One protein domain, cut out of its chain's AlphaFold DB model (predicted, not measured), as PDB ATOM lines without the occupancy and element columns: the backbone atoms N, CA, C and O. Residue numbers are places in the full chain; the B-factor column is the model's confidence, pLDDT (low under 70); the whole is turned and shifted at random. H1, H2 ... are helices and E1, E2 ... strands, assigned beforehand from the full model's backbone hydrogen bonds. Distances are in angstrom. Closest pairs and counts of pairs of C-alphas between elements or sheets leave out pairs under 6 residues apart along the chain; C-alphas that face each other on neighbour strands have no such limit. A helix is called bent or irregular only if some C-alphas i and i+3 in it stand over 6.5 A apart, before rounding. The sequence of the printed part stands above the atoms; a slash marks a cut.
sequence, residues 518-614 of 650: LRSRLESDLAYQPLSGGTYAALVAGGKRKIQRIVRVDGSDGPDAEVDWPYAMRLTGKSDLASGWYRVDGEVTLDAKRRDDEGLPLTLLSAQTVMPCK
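What this domain is: This is residues 518 to 614 of the 650 residues of an uncharacterized protein of Denitromonas halophilus (UniProt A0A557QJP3). A small closed barrel of five strands, three of them, E1, E4 and E5, strongly bent, makes the body, and two short helices, H1 and H2, pack on its outside. H1 comes first and sits by E1; a long link then runs past the barrel to H2, which covers part of E4. The printed part has 97 residues with two named helices and five named strands, in the order H1 H2 E1 E2 E3 E4 E5, and its class is mostly strand. The ring runs E1, E2, E3, E5, E4 and back to E1, and is mixed, with E3 and E5 its one parallel pair. The whole is compact, with a radius of gyration of the C-alphas of 13.0 A and spans of 39 by 34 by 21 A.

Where its parts are: Start at C-alpha 518, at (12.393, -32.937, -21.582), where H1 begins; it holds residues 518 to 522 and is 6.8 A long. Move on to Gly 534, where H2 begins, and follow it through residues 534 to 540 over 10.7 A. E1 takes residues 545 to 557, from C-alpha 545 at (29.605, -21.602, -14.106), and spans 23.1 A end to end, with a bend of 106 degrees at residue 554. Next come E2, residues 560 to 565, 15.1 A long, and E3, residues 569 to 571, 6.7 A long. E4 is the longest strand by residues, 580 to 595; it spans 23.2 A and bends by 132 degrees at residue 592. E5, residues 601 to 612, spans 26.7 A, bends by 89 degrees at residue 609 and ends with C-alpha 612 at (22.579, -42.213, -10.570).

How they stand to each other: Go round the barrel from E1. E1, E2 and E3 form a meander, each strand the antiparallel neighbour of the one before, and E1 and E2 are a hairpin: look for N 557 and O 560, 2.9 A apart. E2 and E3 are a hairpin too, with N 563 and O 569 at 3.0 A. On the other side of E3 from E2 lies E5, parallel to it, with N 570 and O 603 at 2.9 A. E5 and E4 form an antiparallel hairpin; find N 589 and O 604 at 2.8 A. E4 and E1 close the ring as antiparallel neighbours, with N 551 and O 582 at 2.8 A. E1 to E4 make a Greek key, a meander of three strands whose first is the antiparallel neighbour of the fourth. E2 and E4 are apart. Both helices lie outside the barrel and on it. H1 has a height of 8.1 A over the sheet and is over none of the strands, but only just, as 2 of its C-alphas fall on E1; its closest C-alpha pair with E1 is Leu 522 and Gln 548, 6.6 A. H2 is over E4 at a height of 8.3 A and stands up from the sheet at 43 degrees; the closest C-alphas of the two are those of Leu 539 and Thr 589, 5.9 A. The one O i to N i+4 pair of H1 is within hydrogen-bond range; H2 has 1 of 3, and 2 of 4 O i to N i+3 pairs.

The domain as a whole: Look for the two C-alphas farthest apart at Leu 531 and Asp 576, 39.6 A. The first and last printed C-alphas, Leu 518 and Lys 614, are 16.8 A apart, and the printed part has no cut. The link from H1 to H2, with 11 residues, is long; E3 to E4 is short, and the others are tight. The mean pLDDT of the printed part is 86.2, and the model's confidence is under 70 at residues 527 to 528 and 530 to 533, within that long link.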
ATOM      1  N   LEU A 518      12.249 -32.454 -22.957       80.69
ATOM      2  CA  LEU A 518      12.393 -32.937 -21.582       80.69
ATOM      3  C   LEU A 518      13.867 -32.976 -21.177       80.69
ATOM      4  O   LEU A 518      14.213 -32.631 -20.049       80.69
ATOM      5  N   ARG A 519      14.742 -33.315 -22.125       80.00
ATOM      6  CA  ARG A 519      16.185 -33.353 -21.909       80.00
ATOM      7  C   ARG A 519      16.765 -31.972 -21.634       80.00
ATOM      8  O   ARG A 519      17.538 -31.828 -20.695       80.00
ATOM      9  N   SER A 520      16.330 -30.940 -22.357       78.62
ATOM     10  CA  SER A 520      16.774 -29.560 -22.099       78.62
ATOM     11  C   SER A 520      16.306 -28.988 -20.752       78.62
ATOM     12  O   SER A 520      16.817 -27.963 -20.316       78.62
ATOM     13  N   ARG A 521      15.360 -29.641 -20.060       78.31
ATOM     14  CA  ARG A 521      15.002 -29.321 -18.663       78.31
ATOM     15  C   ARG A 521      15.898 -30.020 -17.636       78.31
ATOM     16  O   ARG A 521      15.951 -29.584 -16.489       78.31
ATOM     17  N   LEU A 522      16.554 -31.113 -18.024       77.19
ATOM     18  CA  LEU A 522      17.514 -31.846 -17.193       77.19
ATOM     19  C   LEU A 522      18.945 -31.350 -17.398       77.19
ATOM     20  O   LEU A 522      19.770 -31.488 -16.496       77.19
ATOM     21  N   GLU A 523      19.218 -30.784 -18.573       81.56
ATOM     22  CA  GLU A 523      20.525 -30.284 -18.969       81.56
ATOM     23  C   GLU A 523      20.487 -28.767 -19.191       81.56
ATOM     24  O   GLU A 523      19.833 -28.264 -20.101       81.56
ATOM     25  N   SER A 524      21.230 -28.039 -18.365       83.69
ATOM     26  CA  SER A 524      21.527 -26.622 -18.537       83.69
ATOM     27  C   SER A 524      23.035 -26.483 -18.635       83.69
ATOM     28  O   SER A 524      23.728 -26.490 -17.615       83.69
ATOM     29  N   ASP A 525      23.525 -26.335 -19.859       77.62
ATOM     30  CA  ASP A 525      24.952 -26.299 -20.142       77.62
ATOM     31  C   ASP A 525      25.456 -24.933 -20.622       77.62
ATOM     32  O   ASP A 525      24.722 -23.951 -20.749       77.62
ATOM     33  N   LEU A 526      26.753 -24.876 -20.884       77.25
ATOM     34  CA  LEU A 526      27.471 -23.748 -21.425       77.25
ATOM     35  C   LEU A 526      27.022 -23.487 -22.863       77.25
ATOM     36  O   LEU A 526      27.254 -24.275 -23.777       77.25
ATOM     37  N   ALA A 527      26.426 -22.322 -23.085       69.25
ATOM     38  CA  ALA A 527      26.212 -21.806 -24.424       69.25
ATOM     39  C   ALA A 527      27.528 -21.240 -24.975       69.25
ATOM     40  O   ALA A 527      28.100 -20.302 -24.394       69.25
ATOM     41  N   TYR A 528      27.977 -21.782 -26.108       67.38
ATOM     42  CA  TYR A 528      29.012 -21.189 -26.949       67.38
ATOM     43  C   TYR A 528      28.350 -20.409 -28.088       67.38
ATOM     44  O   TYR A 528      27.585 -20.965 -28.873       67.38
ATOM     45  N   GLN A 529      28.631 -19.109 -28.167       70.31
ATOM     46  CA  GLN A 529      28.191 -18.258 -29.270       70.31
ATOM     47  C   GLN A 529      29.417 -17.798 -30.060       70.31
ATOM     48  O   GLN A 529      30.329 -17.206 -29.468       70.31
ATOM     49  N   PRO A 530      29.452 -18.039 -31.384       56.78
ATOM     50  CA  PRO A 530      30.515 -17.522 -32.234       56.78
ATOM     51  C   PRO A 530      30.622 -15.997 -32.086       56.78
ATOM     52  O   PRO A 530      29.605 -15.311 -32.010       56.78
ATOM     53  N   LEU A 531      31.852 -15.473 -32.047       62.94
ATOM     54  CA  LEU A 531      32.220 -14.045 -31.931       62.94
ATOM     55  C   LEU A 531      32.078 -13.396 -30.542       62.94
ATOM     56  O   LEU A 531      32.911 -12.560 -30.205       62.94
ATOM     57  N   SER A 532      31.091 -13.764 -29.719       64.00
ATOM     58  CA  SER A 532      30.950 -13.213 -28.355       64.00
ATOM     59  C   SER A 532      31.590 -14.087 -27.271       64.00
ATOM     60  O   SER A 532      31.709 -13.660 -26.125       64.00
ATOM     61  N   GLY A 533      31.967 -15.327 -27.610       63.16
ATOM     62  CA  GLY A 533      32.564 -16.295 -26.687       63.16
ATOM     63  C   GLY A 533      31.574 -16.911 -25.686       63.16
ATOM     64  O   GLY A 533      31.883 -17.924 -25.056       63.16
ATOM     65  N   GLY A 534      30.366 -16.351 -25.579       72.69
ATOM     66  CA  GLY A 534      29.276 -16.855 -24.752       72.69
ATOM     67  C   GLY A 534      29.666 -17.105 -23.293       72.69
ATOM     68  O   GLY A 534      30.542 -16.462 -22.714       72.69
ATOM     69  N   THR A 535      28.999 -18.080 -22.679       72.25
ATOM     70  CA  THR A 535      29.262 -18.480 -21.287       72.25
ATOM     71  C   THR A 535      30.578 -19.246 -21.119       72.25
ATOM     72  O   THR A 535      31.123 -19.285 -20.018       72.25
ATOM     73  N   TYR A 536      31.116 -19.788 -22.216       75.12
ATOM     74  CA  TYR A 536      32.379 -20.520 -22.260       75.12
ATOM     75  C   TYR A 536      33.607 -19.600 -22.157       75.12
ATOM     76  O   TYR A 536      34.551 -19.914 -21.440       75.12
ATOM     77  N   ALA A 537      33.590 -18.414 -22.779       76.62
ATOM     78  CA  ALA A 537      34.692 -17.452 -22.662       76.62
ATOM     79  C   ALA A 537      34.952 -17.015 -21.213       76.62
ATOM     80  O   ALA A 537      36.098 -16.790 -20.828       76.62
ATOM     81  N   ALA A 538      33.903 -16.967 -20.383       78.00
ATOM     82  CA  ALA A 538      34.045 -16.703 -18.955       78.00
ATOM     83  C   ALA A 538      34.828 -17.810 -18.224       78.00
ATOM     84  O   ALA A 538      35.543 -17.508 -17.274       78.00
ATOM     85  N   LEU A 539      34.724 -19.068 -18.663       83.75
ATOM     86  CA  LEU A 539      35.500 -20.177 -18.101       83.75
ATOM     87  C   LEU A 539      36.960 -20.133 -18.545       83.75
ATOM     88  O   LEU A 539      37.849 -20.346 -17.727       83.75
ATOM     89  N   VAL A 540      37.216 -19.798 -19.815       81.69
ATOM     90  CA  VAL A 540      38.584 -19.616 -20.338       81.69
ATOM     91  C   VAL A 540      39.307 -18.481 -19.604       81.69
ATOM     92  O   VAL A 540      40.506 -18.568 -19.357       81.69
ATOM     93  N   ALA A 541      38.574 -17.451 -19.173       82.06
ATOM     94  CA  ALA A 541      39.087 -16.378 -18.320       82.06
ATOM     95  C   ALA A 541      39.285 -16.778 -16.836       82.06
ATOM     96  O   ALA A 541      39.584 -15.918 -16.009       82.06
ATOM     97  N   GLY A 542      39.107 -18.057 -16.477       82.44
ATOM     98  CA  GLY A 542      39.267 -18.580 -15.115       82.44
ATOM     99  C   GLY A 542      38.016 -18.486 -14.230       82.44
ATOM    100  O   GLY A 542      38.095 -18.723 -13.025       82.44
ATOM    101  N   GLY A 543      36.861 -18.122 -14.794       84.62
ATOM    102  CA  GLY A 543      35.584 -18.082 -14.081       84.62
ATOM    103  C   GLY A 543      34.985 -19.469 -13.822       84.62
ATOM    104  O   GLY A 543      35.445 -20.479 -14.348       84.62
ATOM    105  N   LYS A 544      33.910 -19.508 -13.022       89.56
ATOM    106  CA  LYS A 544      33.102 -20.712 -12.756       89.56
ATOM    107  C   LYS A 544      31.687 -20.540 -13.297       89.56
ATOM    108  O   LYS A 544      31.176 -19.417 -13.314       89.56
ATOM    109  N   ARG A 545      31.022 -21.629 -13.690       90.12
ATOM    110  CA  ARG A 545      29.605 -21.602 -14.106       90.12
ATOM    111  C   ARG A 545      28.828 -22.758 -13.503       90.12
ATOM    112  O   ARG A 545      29.330 -23.870 -13.451       90.12
ATOM    113  N   LYS A 546      27.591 -22.491 -13.082       90.81
ATOM    114  CA  LYS A 546      26.666 -23.549 -12.675       90.81
ATOM    115  C   LYS A 546      26.113 -24.241 -13.910       90.81
ATOM    116  O   LYS A 546      25.628 -23.554 -14.809       90.81
ATOM    117  N   ILE A 547      26.188 -25.563 -13.920       90.38
ATOM    118  CA  ILE A 547      25.611 -26.410 -14.959       90.38
ATOM    119  C   ILE A 547      24.793 -27.535 -14.331       90.38
ATOM    120  O   ILE A 547      25.018 -27.926 -13.182       90.38
ATOM    121  N   GLN A 548      23.853 -28.043 -15.114       90.06
ATOM    122  CA  GLN A 548      23.161 -29.304 -14.874       90.06
ATOM    123  C   GLN A 548      23.428 -30.155 -16.104       90.06
ATOM    124  O   GLN A 548      23.148 -29.696 -17.210       90.06
ATOM    125  N   ARG A 549      24.021 -31.335 -15.956       89.19
ATOM    126  CA  ARG A 549      24.395 -32.149 -17.116       89.19
ATOM    127  C   ARG A 549      24.313 -33.636 -16.814       89.19
ATOM    128  O   ARG A 549      24.562 -34.071 -15.691       89.19
ATOM    129  N   ILE A 550      23.952 -34.407 -17.832       91.12
ATOM    130  CA  ILE A 550      24.081 -35.857 -17.817       91.12
ATOM    131  C   ILE A 550      25.527 -36.205 -18.174       91.12
ATOM    132  O   ILE A 550      26.079 -35.675 -19.132       91.12
ATOM    133  N   VAL A 551      26.148 -37.085 -17.402       93.00
ATOM    134  CA  VAL A 551      27.522 -37.543 -17.617       93.00
ATOM    135  C   VAL A 551      27.580 -39.061 -17.561       93.00
ATOM    136  O   VAL A 551      26.791 -39.690 -16.847       93.00
ATOM    137  N   ARG A 552      28.523 -39.653 -18.292       95.75
ATOM    138  CA  ARG A 552      28.899 -41.059 -18.113       95.75
ATOM    139  C   ARG A 552      30.253 -41.108 -17.425       95.75
ATOM    140  O   ARG A 552      31.187 -40.468 -17.886       95.75
ATOM    141  N   VAL A 553      30.311 -41.823 -16.308       95.56
ATOM    142  CA  VAL A 553      31.547 -42.115 -15.583       95.56
ATOM    143  C   VAL A 553      32.065 -43.465 -16.069       95.56
ATOM    144  O   VAL A 553      31.334 -44.459 -16.008       95.56
ATOM    145  N   ASP A 554      33.296 -43.522 -16.556       92.94
ATOM    146  CA  ASP A 554      33.950 -44.737 -17.066       92.94
ATOM    147  C   ASP A 554      35.004 -45.293 -16.096       92.94
ATOM    148  O   ASP A 554      35.262 -46.498 -16.084       92.94
ATOM    149  N   GLY A 555      35.534 -44.451 -15.209       92.12
ATOM    150  CA  GLY A 555      36.499 -44.852 -14.194       92.12
ATOM    151  C   GLY A 555      36.856 -43.738 -13.213       92.12
ATOM    152  O   GLY A 555      36.081 -42.820 -12.949       92.12
ATOM    153  N   SER A 556      38.056 -43.829 -12.646       90.19
ATOM    154  CA  SER A 556      38.596 -42.846 -11.705       90.19
ATOM    155  C   SER A 556      40.083 -42.630 -11.954       90.19
ATOM    156  O   SER A 556      40.811 -43.602 -12.160       90.19
ATOM    157  N   ASP A 557      40.541 -41.387 -11.833       84.69
ATOM    158  CA  ASP A 557      41.951 -41.004 -11.908       84.69
ATOM    159  C   ASP A 557      42.323 -40.193 -10.661       84.69
ATOM    160  O   ASP A 557      41.853 -39.072 -10.440       84.69
ATOM    161  N   GLY A 558      43.138 -40.796  -9.796       88.19
ATOM    162  CA  GLY A 558      43.481 -40.236  -8.493       88.19
ATOM    163  C   GLY A 558      42.230 -39.933  -7.644       88.19
ATOM    164  O   GLY A 558      41.459 -40.849  -7.350       88.19
ATOM    165  N   PRO A 559      42.029 -38.681  -7.189       89.44
ATOM    166  CA  PRO A 559      40.862 -38.300  -6.392       89.44
ATOM    167  C   PRO A 559      39.593 -38.025  -7.222       89.44
ATOM    168  O   PRO A 559      38.532 -37.808  -6.634       89.44
ATOM    169  N   ASP A 560      39.673 -38.018  -8.555       92.62
ATOM    170  CA  ASP A 560      38.590 -37.567  -9.432       92.62
ATOM    171  C   ASP A 560      37.936 -38.747 -10.175       92.62
ATOM    172  O   ASP A 560      38.607 -39.715 -10.532       92.62
ATOM    173  N   ALA A 561      36.627 -38.668 -10.441       94.38
ATOM    174  CA  ALA A 561      35.971 -39.588 -11.377       94.38
ATOM    175  C   ALA A 561      36.224 -39.135 -12.820       94.38
ATOM    176  O   ALA A 561      36.147 -37.940 -13.130       94.38
ATOM    177  N   GLU A 562      36.530 -40.093 -13.689       94.19
ATOM    178  CA  GLU A 562      36.691 -39.883 -15.124       94.19
ATOM    179  C   GLU A 562      35.327 -39.883 -15.800       94.19
ATOM    180  O   GLU A 562      34.472 -40.713 -15.495       94.19
ATOM    181  N   VAL A 563      35.098 -38.880 -16.643       94.38
ATOM    182  CA  VAL A 563      33.876 -38.737 -17.421       94.38
ATOM    183  C   VAL A 563      34.255 -38.724 -18.885       94.38
ATOM    184  O   VAL A 563      35.036 -37.874 -19.305       94.38
ATOM    185  N   ASP A 564      33.660 -39.628 -19.650       91.81
ATOM    186  CA  ASP A 564      33.930 -39.813 -21.074       91.81
ATOM    187  C   ASP A 564      32.772 -39.336 -21.971       91.81
ATOM    188  O   ASP A 564      32.923 -39.209 -23.186       91.81
ATOM    189  N   TRP A 565      31.612 -39.025 -21.382       91.19
ATOM    190  CA  TRP A 565      30.454 -38.463 -22.078       91.19
ATOM    191  C   TRP A 565      29.918 -37.229 -21.339       91.19
ATOM    192  O   TRP A 565      29.702 -37.310 -20.127       91.19
ATOM    193  N   PRO A 566      29.607 -36.113 -22.033       86.12
ATOM    194  CA  PRO A 566      29.587 -35.941 -23.496       86.12
ATOM    195  C   PRO A 566      30.939 -35.614 -24.134       86.12
ATOM    196  O   PRO A 566      31.038 -35.608 -25.356       86.12
ATOM    197  N   TYR A 567      31.938 -35.319 -23.314       88.12
ATOM    198  CA  TYR A 567      33.343 -35.143 -23.668       88.12
ATOM    199  C   TYR A 567      34.177 -35.428 -22.413       88.12
ATOM    200  O   TYR A 567      33.614 -35.572 -21.324       88.12
ATOM    201  N   ALA A 568      35.500 -35.493 -22.557       89.50
ATOM    202  CA  ALA A 568      36.401 -35.781 -21.449       89.50
ATOM    203  C   ALA A 568      36.318 -34.705 -20.347       89.50
ATOM    204  O   ALA A 568      36.607 -33.522 -20.564       89.50
ATOM    205  N   MET A 569      35.925 -35.111 -19.141       91.75
ATOM    206  CA  MET A 569      35.818 -34.244 -17.966       91.75
ATOM    207  C   MET A 569      36.299 -34.977 -16.710       91.75
ATOM    208  O   MET A 569      36.391 -36.203 -16.673       91.75
ATOM    209  N   ARG A 570      36.571 -34.225 -15.639       93.69
ATOM    210  CA  ARG A 570      36.845 -34.787 -14.308       93.69
ATOM    211  C   ARG A 570      35.816 -34.305 -13.299       93.69
ATOM    212  O   ARG A 570      35.658 -33.098 -13.094       93.69
ATOM    213  N   LEU A 571      35.141 -35.244 -12.642       94.75
ATOM    214  CA  LEU A 571      34.317 -34.960 -11.470       94.75
ATOM    215  C   LEU A 571      35.228 -34.887 -10.246       94.75
ATOM    216  O   LEU A 571      35.705 -35.908  -9.749       94.75
ATOM    217  N   THR A 572      35.486 -33.669  -9.773       93.06
ATOM    218  CA  THR A 572      36.520 -33.432  -8.760       93.06
ATOM    219  C   THR A 572      36.155 -34.070  -7.422       93.06
ATOM    220  O   THR A 572      35.083 -33.765  -6.888       93.06
ATOM    221  N   GLY A 573      37.043 -34.883  -6.844       90.31
ATOM    222  CA  GLY A 573      36.830 -35.491  -5.523       90.31
ATOM    223  C   GLY A 573      35.724 -36.555  -5.477       90.31
ATOM    224  O   GLY A 573      35.103 -36.731  -4.427       90.31
ATOM    225  N   LYS A 574      35.419 -37.197  -6.612       92.06
ATOM    226  CA  LYS A 574      34.327 -38.172  -6.785       92.06
ATOM    227  C   LYS A 574      34.803 -39.538  -7.293       92.06
ATOM    228  O   LYS A 574      34.074 -40.211  -8.015       92.06
ATOM    229  N   SER A 575      36.013 -39.959  -6.926       90.25
ATOM    230  CA  SER A 575      36.564 -41.268  -7.319       90.25
ATOM    231  C   SER A 575      35.792 -42.482  -6.776       90.25
ATOM    232  O   SER A 575      36.038 -43.602  -7.208       90.25
ATOM    233  N   ASP A 576      34.852 -42.280  -5.850       91.44
ATOM    234  CA  ASP A 576      33.966 -43.306  -5.295       91.44
ATOM    235  C   ASP A 576      32.778 -43.672  -6.203       91.44
ATOM    236  O   ASP A 576      32.073 -44.647  -5.931       91.44
ATOM    237  N   LEU A 577      32.536 -42.912  -7.275       92.31
ATOM    238  CA  LEU A 577      31.444 -43.190  -8.206       92.31
ATOM    239  C   LEU A 577      31.731 -44.449  -9.034       92.31
ATOM    240  O   LEU A 577      32.756 -44.562  -9.702       92.31
ATOM    241  N   ALA A 578      30.782 -45.386  -9.032       92.88
ATOM    242  CA  ALA A 578      30.826 -46.542  -9.920       92.88
ATOM    243  C   ALA A 578      30.649 -46.106 -11.382       92.88
ATOM    244  O   ALA A 578      29.962 -45.119 -11.656       92.88
ATOM    245  N   SER A 579      31.197 -46.879 -12.323       93.38
ATOM    246  CA  SER A 579      30.955 -46.627 -13.743       93.38
ATOM    247  C   SER A 579      29.458 -46.712 -14.060       93.38
ATOM    248  O   SER A 579      28.760 -47.624 -13.607       93.38
ATOM    249  N   GLY A 580      28.953 -45.732 -14.802       93.31
ATOM    250  CA  GLY A 580      27.530 -45.600 -15.083       93.31
ATOM    251  C   GLY A 580      27.123 -44.188 -15.483       93.31
ATOM    252  O   GLY A 580      27.952 -43.291 -15.627       93.31
ATOM    253  N   TRP A 581      25.820 -43.997 -15.676       94.19
ATOM    254  CA  TRP A 581      25.235 -42.716 -16.064       94.19
ATOM    255  C   TRP A 581      24.736 -41.953 -14.846       94.19
ATOM    256  O   TRP A 581      24.094 -42.528 -13.966       94.19
ATOM    257  N   TYR A 582      24.997 -40.651 -14.815       92.50
ATOM    258  CA  TYR A 582      24.605 -39.779 -13.717       92.50
ATOM    259  C   TYR A 582      24.069 -38.454 -14.240       92.50
ATOM    260  O   TYR A 582      24.580 -37.904 -15.212       92.50
ATOM    261  N   ARG A 583      23.089 -37.885 -13.539       90.81
ATOM    262  CA  ARG A 583      22.774 -36.458 -13.631       90.81
ATOM    263  C   ARG A 583      23.548 -35.723 -12.545       90.81
ATOM    264  O   ARG A 583      23.424 -36.050 -11.363       90.81
ATOM    265  N   VAL A 584      24.323 -34.724 -12.946       92.06
ATOM    266  CA  VAL A 584      25.168 -33.938 -12.051       92.06
ATOM    267  C   VAL A 584      24.763 -32.475 -12.112       92.06
ATOM    268  O   VAL A 584      24.733 -31.865 -13.179       92.06
ATOM    269  N   ASP A 585      24.505 -31.907 -10.938       91.19
ATOM    270  CA  ASP A 585      24.347 -30.471 -10.744       91.19
ATOM    271  C   ASP A 585      25.599 -29.953 -10.040       91.19
ATOM    272  O   ASP A 585      25.976 -30.458  -8.976       91.19
ATOM    273  N   GLY A 586      26.270 -28.957 -10.612       91.81
ATOM    274  CA  GLY A 586      27.557 -28.522 -10.082       91.81
ATOM    275  C   GLY A 586      28.117 -27.265 -10.724       91.81
ATOM    276  O   GLY A 586      27.457 -26.587 -11.510       91.81
ATOM    277  N   GLU A 587      29.354 -26.947 -10.355       93.81
ATOM    278  CA  GLU A 587      30.106 -25.838 -10.932       93.81
ATOM    279  C   GLU A 587      31.243 -26.345 -11.806       93.81
ATOM    280  O   GLU A 587      32.084 -27.122 -11.360       93.81
ATOM    281  N   VAL A 588      31.278 -25.869 -13.047       92.62
ATOM    282  CA  VAL A 588      32.304 -26.211 -14.024       92.62
ATOM    283  C   VAL A 588      33.389 -25.136 -14.087       92.62
ATOM    284  O   VAL A 588      33.106 -23.937 -13.972       92.62
ATOM    285  N   THR A 589      34.633 -25.582 -14.261       92.31
ATOM    286  CA  THR A 589      35.862 -24.789 -14.425       92.31
ATOM    287  C   THR A 589      36.794 -25.461 -15.435       92.31
ATOM    288  O   THR A 589      36.576 -26.616 -15.789       92.31
ATOM    289  N   LEU A 590      37.825 -24.751 -15.899       90.75
ATOM    290  CA  LEU A 590      38.836 -25.298 -16.810       90.75
ATOM    291  C   LEU A 590      40.199 -25.382 -16.121       90.75
ATOM    292  O   LEU A 590      40.643 -24.428 -15.479       90.75
ATOM    293  N   ASP A 591      40.881 -26.507 -16.300       88.50
ATOM    294  CA  ASP A 591      42.282 -26.684 -15.940       88.50
ATOM    295  C   ASP A 591      43.155 -26.350 -17.152       88.50
ATOM    296  O   ASP A 591      43.220 -27.100 -18.119       88.50
ATOM    297  N   ALA A 592      43.843 -25.209 -17.113       81.31
ATOM    298  CA  ALA A 592      44.692 -24.771 -18.221       81.31
ATOM    299  C   ALA A 592      45.977 -25.609 -18.394       81.31
ATOM    300  O   ALA A 592      46.661 -25.466 -19.408       81.31
ATOM    301  N   LYS A 593      46.350 -26.431 -17.400       86.00
ATOM    302  CA  LYS A 593      47.588 -27.228 -17.425       86.00
ATOM    303  C   LYS A 593      47.362 -28.620 -17.997       86.00
ATOM    304  O   LYS A 593      48.244 -29.137 -18.679       86.00
ATOM    305  N   ARG A 594      46.210 -29.222 -17.699       87.06
ATOM    306  CA  ARG A 594      45.801 -30.514 -18.255       87.06
ATOM    307  C   ARG A 594      45.023 -30.294 -19.545       87.06
ATOM    308  O   ARG A 594      44.265 -29.336 -19.651       87.06
ATOM    309  N   ARG A 595      45.228 -31.170 -20.526       84.06
ATOM    310  CA  ARG A 595      44.462 -31.156 -21.772       84.06
ATOM    311  C   ARG A 595      43.625 -32.418 -21.884       84.06
ATOM    312  O   ARG A 595      44.041 -33.449 -21.364       84.06
ATOM    313  N   ASP A 596      42.468 -32.297 -22.512       82.56
ATOM    314  CA  ASP A 596      41.694 -33.447 -22.966       82.56
ATOM    315  C   ASP A 596      42.302 -34.065 -24.238       82.56
ATOM    316  O   ASP A 596      43.295 -33.569 -24.787       82.56
ATOM    317  N   ASP A 597      41.693 -35.153 -24.704       79.81
ATOM    318  CA  ASP A 597      42.123 -35.900 -25.890       79.81
ATOM    319  C   ASP A 597      42.010 -35.089 -27.196       79.81
ATOM    320  O   ASP A 597      42.622 -35.441 -28.205       79.81
ATOM    321  N   GLU A 598      41.279 -33.971 -27.177       80.25
ATOM    322  CA  GLU A 598      41.157 -33.019 -28.287       80.25
ATOM    323  C   GLU A 598      42.170 -31.861 -28.183       80.25
ATOM    324  O   GLU A 598      42.237 -30.983 -29.048       80.25
ATOM    325  N   GLY A 599      43.006 -31.858 -27.140       80.94
ATOM    326  CA  GLY A 599      44.020 -30.838 -26.900       80.94
ATOM    327  C   GLY A 599      43.473 -29.534 -26.307       80.94
ATOM    328  O   GLY A 599      44.200 -28.533 -26.289       80.94
ATOM    329  N   LEU A 600      42.239 -29.508 -25.806       83.50
ATOM    330  CA  LEU A 600      41.617 -28.364 -25.132       83.50
ATOM    331  C   LEU A 600      41.859 -28.416 -23.611       83.50
ATOM    332  O   LEU A 600      42.194 -29.474 -23.086       83.50
ATOM    333  N   PRO A 601      41.758 -27.289 -22.876       87.56
ATOM    334  CA  PRO A 601      41.861 -27.292 -21.414       87.56
ATOM    335  C   PRO A 601      40.860 -28.258 -20.768       87.56
ATOM    336  O   PRO A 601      39.662 -28.173 -21.040       87.56
ATOM    337  N   LEU A 602      41.341 -29.139 -19.888       89.56
ATOM    338  CA  LEU A 602      40.517 -30.186 -19.286       89.56
ATOM    339  C   LEU A 602      39.415 -29.579 -18.415       89.56
ATOM    340  O   LEU A 602      39.663 -28.722 -17.562       89.56
ATOM    341  N   THR A 603      38.189 -30.061 -18.592       91.19
ATOM    342  CA  THR A 603      37.037 -29.547 -17.856       91.19
ATOM    343  C   THR A 603      36.912 -30.217 -16.488       91.19
ATOM    344  O   THR A 603      36.838 -31.441 -16.382       91.19
ATOM    345  N   LEU A 604      36.858 -29.407 -15.430       92.94
ATOM    346  CA  LEU A 604      36.677 -29.853 -14.049       92.94
ATOM    347  C   LEU A 604      35.277 -29.483 -13.565       92.94
ATOM    348  O   LEU A 604      34.923 -28.301 -13.530       92.94
ATOM    349  N   LEU A 605      34.498 -30.481 -13.154       93.75
ATOM    350  CA  LEU A 605      33.148 -30.307 -12.632       93.75
ATOM    351  C   LEU A 605      33.111 -30.647 -11.139       93.75
ATOM    352  O   LEU A 605      33.260 -31.799 -10.732       93.75
ATOM    353  N   SER A 606      32.871 -29.628 -10.316       94.25
ATOM    354  CA  SER A 606      32.637 -29.793  -8.886       94.25
ATOM    355  C   SER A 606      31.159 -30.067  -8.636       94.25
ATOM    356  O   SER A 606      30.319 -29.165  -8.712       94.25
ATOM    357  N   ALA A 607      30.837 -31.332  -8.379       91.00
ATOM    358  CA  ALA A 607      29.470 -31.793  -8.189       91.00
ATOM    359  C   ALA A 607      28.900 -31.376  -6.821       91.00
ATOM    360  O   ALA A 607      29.460 -31.705  -5.776       91.00
ATOM    361  N   GLN A 608      27.747 -30.706  -6.835       90.62
ATOM    362  CA  GLN A 608      26.942 -30.411  -5.645       90.62
ATOM    363  C   GLN A 608      25.934 -31.532  -5.384       90.62
ATOM    364  O   GLN A 608      25.807 -31.999  -4.255       90.62
ATOM    365  N   THR A 609      25.264 -31.996  -6.441       88.12
ATOM    366  CA  THR A 609      24.341 -33.135  -6.394       88.12
ATOM    367  C   THR A 609      24.712 -34.117  -7.497       88.12
ATOM    368  O   THR A 609      24.965 -33.705  -8.628       88.12
ATOM    369  N   VAL A 610      24.753 -35.411  -7.171       90.25
ATOM    370  CA  VAL A 610      25.005 -36.503  -8.123       90.25
ATOM    371  C   VAL A 610      23.874 -37.510  -7.979       90.25
ATOM    372  O   VAL A 610      23.655 -38.037  -6.889       90.25
ATOM    373  N   MET A 611      23.147 -37.761  -9.064       88.12
ATOM    374  CA  MET A 611      22.022 -38.691  -9.092       88.12
ATOM    375  C   MET A 611      22.310 -39.816 -10.092       88.12
ATOM    376  O   MET A 611      22.479 -39.513 -11.274       88.12
ATOM    377  N   PRO A 612      22.381 -41.089  -9.660       91.06
ATOM    378  CA  PRO A 612      22.579 -42.213 -10.570       91.06
ATOM    379  C   PRO A 612      21.347 -42.430 -11.449       91.06
ATOM    380  O   PRO A 612      20.212 -42.351 -10.977       91.06
ATOM    381  N   CYS A 613      21.587 -42.746 -12.716       89.62
ATOM    382  CA  CYS A 613      20.566 -43.085 -13.697       89.62
ATOM    383  C   CYS A 613      20.511 -44.597 -13.909       89.62
ATOM    384  O   CYS A 613      21.528 -45.287 -13.829       89.62
ATOM    385  N   LYS A 614      19.317 -45.124 -14.181       87.31
ATOM    386  CA  LYS A 614      19.120 -46.565 -14.405       87.31
ATOM    387  C   LYS A 614      19.426 -46.975 -15.838       87.31
ATOM    388  O   LYS A 614      19.917 -48.079 -16.055       87.31
TER     389      LYS A 614